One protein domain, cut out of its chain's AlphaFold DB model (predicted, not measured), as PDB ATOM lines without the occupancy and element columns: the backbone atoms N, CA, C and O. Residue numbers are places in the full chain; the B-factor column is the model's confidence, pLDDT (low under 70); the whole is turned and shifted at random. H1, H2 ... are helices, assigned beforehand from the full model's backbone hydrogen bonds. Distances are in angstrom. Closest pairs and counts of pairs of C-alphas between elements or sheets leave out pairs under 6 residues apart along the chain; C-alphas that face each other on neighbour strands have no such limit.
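This is residues 11 to 83 of the 203 residues of an uncharacterized protein of Acidobacteria bacterium (UniProt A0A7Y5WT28). One long helix, H3, has a small, loose head at its first end, where the short helices H1 and H2 and the loop between them lie near its early residues. Past residue 61 of H3 a tight link turns a corner into H4, a second helix that touches no other helix, and much of the length is a bare arm: residues 48 to 58, 60 to 66 and 68 to 83 stick out. The printed part has 73 residues, with four named helices in the order H1, H2, H3, H4 and no named strand, and its class is all helix. It is extended, with a radius of gyration of the C-alphas of 21.2 A, and its outline is a rod spanning 64 by 26 by 16 A.

H1, residues 14 to 23, and H3, residues 34 to 61, only just touch, with 3 pairs of C-alphas within 8 A. The closest C-alphas are those of Phe 17 and Phe 40, 6.3 A apart, and H3 touches H1 with residues 40 to 44 alone. The two run the same way at a steep tilt of 66 degrees. H2, residues 28 to 32, is apart from H1. H2 and H3 touch only at the corner by their link, H3 with residues 36 to 37 alone; their closest C-alphas, those of Leu 30 and Arg 37, are 5.2 A apart. H4, residues 64 to 82, and H3 meet only through their link, and H4 is apart from H1 and H2. In H1, H3 and H4 every O i to N i+4 pair is within hydrogen-bond range; in H2 it is 0 of 1, with 2 of 2 O i to N i+3 pairs within range.

H1 begins at C-alpha 14, at (234.430, 201.710, 218.928), and is 14.3 A long from first to last C-alpha. H2, with five residues, is 6.9 A long. H3, the longest helix with 28 residues, is 40.5 A long, from C-alpha 34 at (242.234, 199.774, 205.798) to C-alpha 61 at (212.794, 224.440, 218.669). H4 is 26.4 A long and ends at C-alpha 82, at (222.252, 249.588, 233.855).

The two C-alphas farthest apart, those of Gly 32 and Gln 83, are 65.2 A apart, and those of His 11 and Gln 83, the first and last printed, are 63.8 A apart. The printed part has no cut. The links from H1 to H2, H2 to H3 and H3 to H4 are tight, with 4, 1 and 2 residues. The mean pLDDT of the printed part is 92.1, and residue 83 is the one printed residue under 70.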
ATOM      1  N   HIS A  11     241.477 194.391 215.654       88.69
ATOM      2  CA  HIS A  11     240.965 195.661 215.143       88.69
ATOM      3  C   HIS A  11     240.653 196.607 216.304       88.69
ATOM      4  O   HIS A  11     240.226 196.168 217.372       88.69
ATOM      5  N   LEU A  12     240.782 197.911 216.057       91.31
ATOM      6  CA  LEU A  12     240.330 198.940 216.991       91.31
ATOM      7  C   LEU A  12     238.842 198.770 217.337       91.31
ATOM      8  O   LEU A  12     238.010 198.408 216.487       91.31
ATOM      9  N   THR A  13     238.521 199.031 218.601       91.31
ATOM     10  CA  THR A  13     237.150 199.012 219.111       91.31
ATOM     11  C   THR A  13     236.489 200.379 218.944       91.31
ATOM     12  O   THR A  13     237.168 201.398 218.827       91.31
ATOM     13  N   ASP A  14     235.159 200.434 219.010       91.75
ATOM     14  CA  ASP A  14     234.430 201.710 218.928       91.75
ATOM     15  C   ASP A  14     234.772 202.643 220.102       91.75
ATOM     16  O   ASP A  14     234.747 203.866 219.976       91.75
ATOM     17  N   ARG A  15     235.180 202.078 221.247       91.81
ATOM     18  CA  ARG A  15     235.697 202.853 222.379       91.81
ATOM     19  C   ARG A  15     237.030 203.525 222.049       91.81
ATOM     20  O   ARG A  15     237.269 204.645 222.504       91.81
ATOM     21  N   ASP A  16     237.886 202.856 221.282       92.81
ATOM     22  CA  ASP A  16     239.146 203.436 220.812       92.81
ATOM     23  C   ASP A  16     238.871 204.537 219.787       92.81
ATOM     24  O   ASP A  16     239.474 205.603 219.878       92.81
ATOM     25  N   PHE A  17     237.898 204.338 218.889       94.88
ATOM     26  CA  PHE A  17     237.440 205.380 217.965       94.88
ATOM     27  C   PHE A  17     236.926 206.617 218.701       94.88
ATOM     28  O   PHE A  17     237.394 207.719 218.429       94.88
ATOM     29  N   ALA A  18     236.052 206.446 219.696       94.62
ATOM     30  CA  ALA A  18     235.544 207.555 220.499       94.62
ATOM     31  C   ALA A  18     236.669 208.306 221.233       94.62
ATOM     32  O   ALA A  18     236.659 209.535 221.301       94.62
ATOM     33  N   ARG A  19     237.669 207.585 221.762       93.81
ATOM     34  CA  ARG A  19     238.836 208.206 222.407       93.81
ATOM     35  C   ARG A  19     239.673 209.006 221.406       93.81
ATOM     36  O   ARG A  19     240.074 210.119 221.728       93.81
ATOM     37  N   LEU A  20     239.943 208.440 220.229       94.75
ATOM     38  CA  LEU A  20     240.712 209.105 219.172       94.75
ATOM     39  C   LEU A  20     240.012 210.372 218.684       94.75
ATOM     40  O   LEU A  20     240.648 211.417 218.576       94.75
ATOM     41  N   TRP A  21     238.698 210.289 218.477       94.69
ATOM     42  CA  TRP A  21     237.874 211.419 218.071       94.69
ATOM     43  C   TRP A  21     237.874 212.544 219.118       94.69
ATOM     44  O   TRP A  21     238.072 213.704 218.778       94.69
ATOM     45  N   ALA A  22     237.739 212.207 220.406       94.06
ATOM     46  CA  ALA A  22     237.667 213.200 221.481       94.06
ATOM     47  C   ALA A  22     239.001 213.905 221.783       94.06
ATOM     48  O   ALA A  22     239.008 215.081 222.139       94.06
ATOM     49  N   VAL A  23     240.125 213.187 221.705       92.81
ATOM     50  CA  VAL A  23     241.450 213.754 222.020       92.81
ATOM     51  C   VAL A  23     242.035 214.501 220.820       92.81
ATOM     52  O   VAL A  23     242.840 215.410 221.008       92.81
ATOM     53  N   GLY A  24     241.603 214.154 219.605       83.12
ATOM     54  CA  GLY A  24     242.184 214.653 218.368       83.12
ATOM     55  C   GLY A  24     243.557 214.026 218.127       83.12
ATOM     56  O   GLY A  24     244.490 214.185 218.911       83.12
ATOM     57  N   GLY A  25     243.696 213.282 217.034       82.19
ATOM     58  CA  GLY A  25     244.971 212.679 216.651       82.19
ATOM     59  C   GLY A  25     244.816 211.416 215.814       82.19
ATOM     60  O   GLY A  25     243.771 210.770 215.811       82.19
ATOM     61  N   GLY A  26     245.883 211.062 215.097       83.06
ATOM     62  CA  GLY A  26     245.971 209.796 214.373       83.06
ATOM     63  C   GLY A  26     246.287 208.626 215.306       83.06
ATOM     64  O   GLY A  26     246.849 208.800 216.388       83.06
ATOM     65  N   HIS A  27     245.964 207.412 214.866       88.69
ATOM     66  CA  HIS A  27     246.398 206.183 215.523       88.69
ATOM     67  C   HIS A  27     247.242 205.375 214.536       88.69
ATOM     68  O   HIS A  27     246.751 205.107 213.440       88.69
ATOM     69  N   PRO A  28     248.448 204.906 214.904       89.12
ATOM     70  CA  PRO A  28     249.360 204.232 213.969       89.12
ATOM     71  C   PRO A  28     248.745 202.985 213.309       89.12
ATOM     72  O   PRO A  28     249.094 202.605 212.197       89.12
ATOM     73  N   HIS A  29     247.776 202.347 213.970       90.31
ATOM     74  CA  HIS A  29     247.017 201.240 213.379       90.31
ATOM     75  C   HIS A  29     246.119 201.664 212.200       90.31
ATOM     76  O   HIS A  29     245.929 200.876 211.278       90.31
ATOM     77  N   LEU A  30     245.566 202.883 212.200       91.69
ATOM     78  CA  LEU A  30     244.728 203.377 211.098       91.69
ATOM     79  C   LEU A  30     245.542 203.539 209.808       91.69
ATOM     80  O   LEU A  30     245.009 203.309 208.720       91.69
ATOM     81  N   ASP A  31     246.842 203.823 209.922       90.38
ATOM     82  CA  ASP A  31     247.760 203.916 208.783       90.38
ATOM     83  C   ASP A  31     248.019 202.546 208.136       90.38
ATOM     84  O   ASP A  31     248.142 202.452 206.915       90.38
ATOM     85  N   GLY A  32     248.029 201.473 208.937       88.81
ATOM     86  CA  GLY A  32     248.304 200.103 208.487       88.81
ATOM     87  C   GLY A  32     247.075 199.225 208.219       88.81
ATOM     88  O   GLY A  32     247.204 198.190 207.569       88.81
ATOM     89  N   CYS A  33     245.884 199.605 208.697       92.81
ATOM     90  CA  CYS A  33     244.672 198.788 208.605       92.81
ATOM     91  C   CYS A  33     243.528 199.523 207.888       92.81
ATOM     92  O   CYS A  33     242.810 200.330 208.485       92.81
ATOM     93  N   ALA A  34     243.299 199.181 206.615       92.50
ATOM     94  CA  ALA A  34     242.234 199.774 205.798       92.50
ATOM     95  C   ALA A  34     240.824 199.547 206.379       92.50
ATOM     96  O   ALA A  34     239.979 200.435 206.315       92.50
ATOM     97  N   GLN A  35     240.571 198.390 207.001       93.50
ATOM     98  CA  GLN A  35     239.272 198.089 207.609       93.50
ATOM     99  C   GLN A  35     238.976 198.976 208.823       93.50
ATOM    100  O   GLN A  35     237.863 199.479 208.964       93.50
ATOM    101  N   CYS A  36     239.960 199.184 209.703       94.81
ATOM    102  CA  CYS A  36     239.795 200.099 210.831       94.81
ATOM    103  C   CYS A  36     239.650 201.545 210.368       94.81
ATOM    104  O   CYS A  36     238.878 202.278 210.973       94.81
ATOM    105  N   ARG A  37     240.328 201.935 209.284       95.12
ATOM    106  CA  ARG A  37     240.174 203.261 208.677       95.12
ATOM    107  C   ARG A  37     238.763 203.493 208.154       95.12
ATOM    108  O   ARG A  37     238.129 204.444 208.582       95.12
ATOM    109  N   ALA A  38     238.236 202.575 207.347       96.31
ATOM    110  CA  ALA A  38     236.869 202.672 206.836       96.31
ATOM    111  C   ALA A  38     235.825 202.712 207.968       96.31
ATOM    112  O   ALA A  38     234.878 203.490 207.919       96.31
ATOM    113  N   ARG A  39     236.011 201.908 209.026       96.56
ATOM    114  CA  ARG A  39     235.140 201.954 210.212       96.56
ATOM    115  C   ARG A  39     235.246 203.278 210.967       96.56
ATOM    116  O   ARG A  39     234.227 203.775 211.432       96.56
ATOM    117  N   PHE A  40     236.450 203.830 211.099       95.94
ATOM    118  CA  PHE A  40     236.663 205.116 211.760       95.94
ATOM    119  C   PHE A  40     236.070 206.276 210.953       95.94
ATOM    120  O   PHE A  40     235.424 207.131 211.537       95.94
ATOM    121  N   GLU A  41     236.204 206.273 209.625       95.75
ATOM    122  CA  GLU A  41     235.571 207.264 208.741       95.75
ATOM    123  C   GLU A  41     234.040 207.205 208.831       95.75
ATOM    124  O   GLU A  41     233.390 208.239 208.960       95.75
ATOM    125  N   ALA A  42     233.455 206.002 208.838       96.69
ATOM    126  CA  ALA A  42     232.015 205.834 209.037       96.69
ATOM    127  C   ALA A  42     231.560 206.313 210.428       96.69
ATOM    128  O   ALA A  42     230.506 206.934 210.560       96.69
ATOM    129  N   PHE A  43     232.360 206.045 211.466       95.75
ATOM    130  CA  PHE A  43     232.116 206.549 212.816       95.75
ATOM    131  C   PHE A  43     232.185 208.082 212.869       95.75
ATOM    132  O   PHE A  43     231.291 208.702 213.434       95.75
ATOM    133  N   ASP A  44     233.199 208.696 212.258       95.31
ATOM    134  CA  ASP A  44     233.377 210.152 212.218       95.31
ATOM    135  C   ASP A  44     232.210 210.843 211.500       95.31
ATOM    136  O   ASP A  44     231.605 211.765 212.041       95.31
ATOM    137  N   GLN A  45     231.806 210.319 210.339       96.31
ATOM    138  CA  GLN A  45     230.625 210.796 209.612       96.31
ATOM    139  C   GLN A  45     229.351 210.698 210.452       96.31
ATOM    140  O   GLN A  45     228.550 211.631 210.466       96.31
ATOM    141  N   TRP A  46     229.164 209.589 211.171       96.38
ATOM    142  CA  TRP A  46     228.013 209.416 212.051       96.38
ATOM    143  C   TRP A  46     228.010 210.436 213.200       96.38
ATOM    144  O   TRP A  46     226.981 211.061 213.447       96.38
ATOM    145  N   VAL A  47     229.148 210.660 213.868       95.69
ATOM    146  CA  VAL A  47     229.241 211.639 214.966       95.69
ATOM    147  C   VAL A  47     229.012 213.068 214.472       95.69
ATOM    148  O   VAL A  47     228.294 213.831 215.121       95.69
ATOM    149  N   LEU A  48     229.588 213.441 213.327       93.69
ATOM    150  CA  LEU A  48     229.359 214.756 212.723       93.69
ATOM    151  C   LEU A  48     227.890 214.942 212.324       93.69
ATOM    152  O   LEU A  48     227.328 216.004 212.588       93.69
ATOM    153  N   GLY A  49     227.251 213.887 211.806       96.12
ATOM    154  CA  GLY A  49     225.823 213.871 211.493       96.12
ATOM    155  C   GLY A  49     224.938 214.156 212.708       96.12
ATOM    156  O   GLY A  49     224.038 214.980 212.614       96.12
ATOM    157  N   ILE A  50     225.254 213.592 213.884       96.12
ATOM    158  CA  ILE A  50     224.536 213.923 215.132       96.12
ATOM    159  C   ILE A  50     224.621 215.425 215.425       96.12
ATOM    160  O   ILE A  50     223.646 216.025 215.865       96.12
ATOM    161  N   GLY A  51     225.783 216.045 215.205       93.19
ATOM    162  CA  GLY A  51     225.949 217.482 215.415       93.19
ATOM    163  C   GLY A  51     225.053 218.317 214.502       93.19
ATOM    164  O   GLY A  51     224.487 219.313 214.950       93.19
ATOM    165  N   ASP A  52     224.912 217.910 213.244       94.69
ATOM    166  CA  ASP A  52     224.036 218.574 212.276       94.69
ATOM    167  C   ASP A  52     222.557 218.376 212.634       94.69
ATOM    168  O   ASP A  52     221.814 219.358 212.687       94.69
ATOM    169  N   ASP A  53     222.159 217.153 212.989       95.50
ATOM    170  CA  ASP A  53     220.796 216.825 213.420       95.50
ATOM    171  C   ASP A  53     220.396 217.618 214.672       95.50
ATOM    172  O   ASP A  53     219.322 218.215 214.722       95.50
ATOM    173  N   MET A  54     221.287 217.699 215.666       95.62
ATOM    174  CA  MET A  54     221.048 218.455 216.901       95.62
ATOM    175  C   MET A  54     220.935 219.959 216.646       95.62
ATOM    176  O   MET A  54     220.160 220.639 217.316       95.62
ATOM    177  N   ARG A  55     221.700 220.505 215.689       93.31
ATOM    178  CA  ARG A  55     221.566 221.916 215.295       93.31
ATOM    179  C   ARG A  55     220.246 222.162 214.575       93.31
ATOM    180  O   ARG A  55     219.570 223.126 214.907       93.31
ATOM    181  N   ALA A  56     219.852 221.274 213.665       94.38
ATOM    182  CA  ALA A  56     218.565 221.371 212.986       94.38
ATOM    183  C   ALA A  56     217.386 221.285 213.974       94.38
ATOM    184  O   ALA A  56     216.463 222.094 213.899       94.38
ATOM    185  N   GLU A  57     217.438 220.363 214.940       94.88
ATOM    186  CA  GLU A  57     216.436 220.252 216.006       94.88
ATOM    187  C   GLU A  57     216.407 221.508 216.894       94.88
ATOM    188  O   GLU A  57     215.336 222.000 217.253       94.88
ATOM    189  N   ALA A  58     217.574 222.071 217.223       92.62
ATOM    190  CA  ALA A  58     217.660 223.306 217.995       92.62
ATOM    191  C   ALA A  58     217.067 224.507 217.242       92.62
ATOM    192  O   ALA A  58     216.334 225.291 217.846       92.62
ATOM    193  N   ASP A  59     217.342 224.643 215.946       93.12
ATOM    194  CA  ASP A  59     216.810 225.728 215.115       93.12
ATOM    195  C   ASP A  59     215.283 225.623 214.948       93.12
ATOM    196  O   ASP A  59     214.590 226.644 214.955       93.12
ATOM    197  N   ASP A  60     214.735 224.404 214.872       93.56
ATOM    198  CA  ASP A  60     213.284 224.171 214.859       93.56
ATOM    199  C   ASP A  60     212.634 224.511 216.214       93.56
ATOM    200  O   ASP A  60     211.603 225.189 216.284       93.56
ATOM    201  N   ALA A  61     213.270 224.119 217.323       93.75
ATOM    202  CA  ALA A  61     212.794 224.440 218.669       93.75
ATOM    203  C   ALA A  61     212.880 225.950 218.985       93.75
ATOM    204  O   ALA A  61     212.022 226.502 219.695       93.75
ATOM    205  N   PHE A  62     213.902 226.626 218.454       90.75
ATOM    206  CA  PHE A  62     214.202 228.041 218.667       90.75
ATOM    207  C   PHE A  62     214.265 228.805 217.340       90.75
ATOM    208  O   PHE A  62     215.330 229.284 216.949       90.75
ATOM    209  N   PRO A  63     213.113 229.019 216.679       92.69
ATOM    210  CA  PRO A  63     213.077 229.765 215.434       92.69
ATOM    211  C   PRO A  63     213.638 231.177 215.629       92.69
ATOM    212  O   PRO A  63     213.453 231.804 216.680       92.69
ATOM    213  N   MET A  64     214.276 231.702 214.582       90.94
ATOM    214  CA  MET A  64     214.998 232.980 214.603       90.94
ATOM    215  C   MET A  64     214.178 234.147 215.168       90.94
ATOM    216  O   MET A  64     214.706 234.963 215.925       90.94
ATOM    217  N   ASP A  65     212.875 234.196 214.887       92.81
ATOM    218  CA  ASP A  65     211.983 235.239 215.404       92.81
ATOM    219  C   ASP A  65     211.848 235.197 216.934       92.81
ATOM    220  O   ASP A  65     211.828 236.239 217.598       92.81
ATOM    221  N   ARG A  66     211.798 233.992 217.524       93.19
ATOM    222  CA  ARG A  66     211.762 233.823 218.985       93.19
ATOM    223  C   ARG A  66     213.086 234.235 219.612       93.19
ATOM    224  O   ARG A  66     213.068 234.919 220.636       93.19
ATOM    225  N   LEU A  67     214.210 233.873 218.992       94.75
ATOM    226  CA  LEU A  67     215.534 234.300 219.446       94.75
ATOM    227  C   LEU A  67     215.674 235.825 219.394       94.75
ATOM    228  O   LEU A  67     216.099 236.424 220.379       94.75
ATOM    229  N   ALA A  68     215.241 236.473 218.311       94.31
ATOM    230  CA  ALA A  68     215.268 237.929 218.182       94.31
ATOM    231  C   ALA A  68     214.400 238.620 219.250       94.31
ATOM    232  O   ALA A  68     214.839 239.571 219.906       94.31
ATOM    233  N   ALA A  69     213.187 238.112 219.492       94.69
ATOM    234  CA  ALA A  69     212.311 238.627 220.542       94.69
ATOM    235  C   ALA A  69     212.934 238.471 221.942       94.69
ATOM    236  O   ALA A  69     212.882 239.403 222.755       94.69
ATOM    237  N   GLN A  70     213.559 237.321 222.211       95.38
ATOM    238  CA  GLN A  70     214.241 237.042 223.472       95.38
ATOM    239  C   GLN A  70     215.465 237.944 223.660       95.38
ATOM    240  O   GLN A  70     215.621 238.541 224.725       95.38
ATOM    241  N   GLN A  71     216.299 238.105 222.632       95.62
ATOM    242  CA  GLN A  71     217.456 239.000 222.653       95.62
ATOM    243  C   GLN A  71     217.032 240.448 222.912       95.62
ATOM    244  O   GLN A  71     217.586 241.097 223.797       95.62
ATOM    245  N   ALA A  72     215.986 240.934 222.238       95.88
ATOM    246  CA  ALA A  72     215.442 242.267 222.477       95.88
ATOM    247  C   ALA A  72     214.897 242.423 223.910       95.88
ATOM    248  O   ALA A  72     215.039 243.479 224.525       95.88
ATOM    249  N   GLN A  73     214.283 241.380 224.475       95.06
ATOM    250  CA  GLN A  73     213.834 241.397 225.867       95.06
ATOM    251  C   GLN A  73     215.004 241.419 226.859       95.06
ATOM    252  O   GLN A  73     214.936 242.145 227.853       95.06
ATOM    253  N   ILE A  74     216.057 240.642 226.605       94.19
ATOM    254  CA  ILE A  74     217.275 240.631 227.421       94.19
ATOM    255  C   ILE A  74     217.948 242.002 227.363       94.19
ATOM    256  O   ILE A  74     218.233 242.563 228.418       94.19
ATOM    257  N   ALA A  75     218.110 242.582 226.170       94.31
ATOM    258  CA  ALA A  75     218.678 243.916 225.985       94.31
ATOM    259  C   ALA A  75     217.916 244.972 226.802       94.31
ATOM    260  O   ALA A  75     218.514 245.649 227.633       94.31
ATOM    261  N   ARG A  76     216.579 245.008 226.694       91.25
ATOM    262  CA  ARG A  76     215.740 245.920 227.495       91.25
ATOM    263  C   ARG A  76     215.914 245.730 229.005       91.25
ATOM    264  O   ARG A  76     215.890 246.700 229.758       91.25
ATOM    265  N   ARG A  77     216.058 244.486 229.477       89.44
ATOM    266  CA  ARG A  77     216.296 244.205 230.905       89.44
ATOM    267  C   ARG A  77     217.677 244.670 231.353       89.44
ATOM    268  O   ARG A  77     217.790 245.208 232.449       89.44
ATOM    269  N   LEU A  78     218.700 244.460 230.532       91.69
ATOM    270  CA  LEU A  78     220.055 244.919 230.821       91.69
ATOM    271  C   LEU A  78     220.117 246.446 230.862       91.69
ATOM    272  O   LEU A  78     220.672 246.986 231.809       91.69
ATOM    273  N   GLU A  79     219.474 247.135 229.920       88.38
ATOM    274  CA  GLU A  79     219.341 248.598 229.934       88.38
ATOM    275  C   GLU A  79     218.652 249.090 231.213       88.38
ATOM    276  O   GLU A  79     219.164 249.970 231.899       88.38
ATOM    277  N   ALA A  80     217.536 248.465 231.603       82.00
ATOM    278  CA  ALA A  80     216.825 248.825 232.828       82.00
ATOM    279  C   ALA A  80     217.658 248.607 234.108       82.00
ATOM    280  O   ALA A  80     217.494 249.353 235.073       82.00
ATOM    281  N   MET A  81     218.541 247.602 234.129       77.56
ATOM    282  CA  MET A  81     219.457 247.337 235.249       77.56
ATOM    283  C   MET A  81     220.728 248.195 235.210       77.56
ATOM    284  O   MET A  81     221.331 248.430 236.253       77.56
ATOM    285  N   ALA A  82     221.133 248.667 234.030       74.69
ATOM    286  CA  ALA A  82     222.252 249.588 233.855       74.69
ATOM    287  C   ALA A  82     221.895 251.028 234.266       74.69
ATOM    288  O   ALA A  82     222.792 251.853 234.455       74.69
ATOM    289  N   GLN A  83     220.607 251.341 234.449       68.06
ATOM    290  CA  GLN A  83     220.190 252.604 235.044       68.06
ATOM    291  C   GLN A  83     220.720 252.683 236.492       68.06
ATOM    292  O   GLN A  83     220.379 251.824 237.310       68.06
TER     293      GLN A  83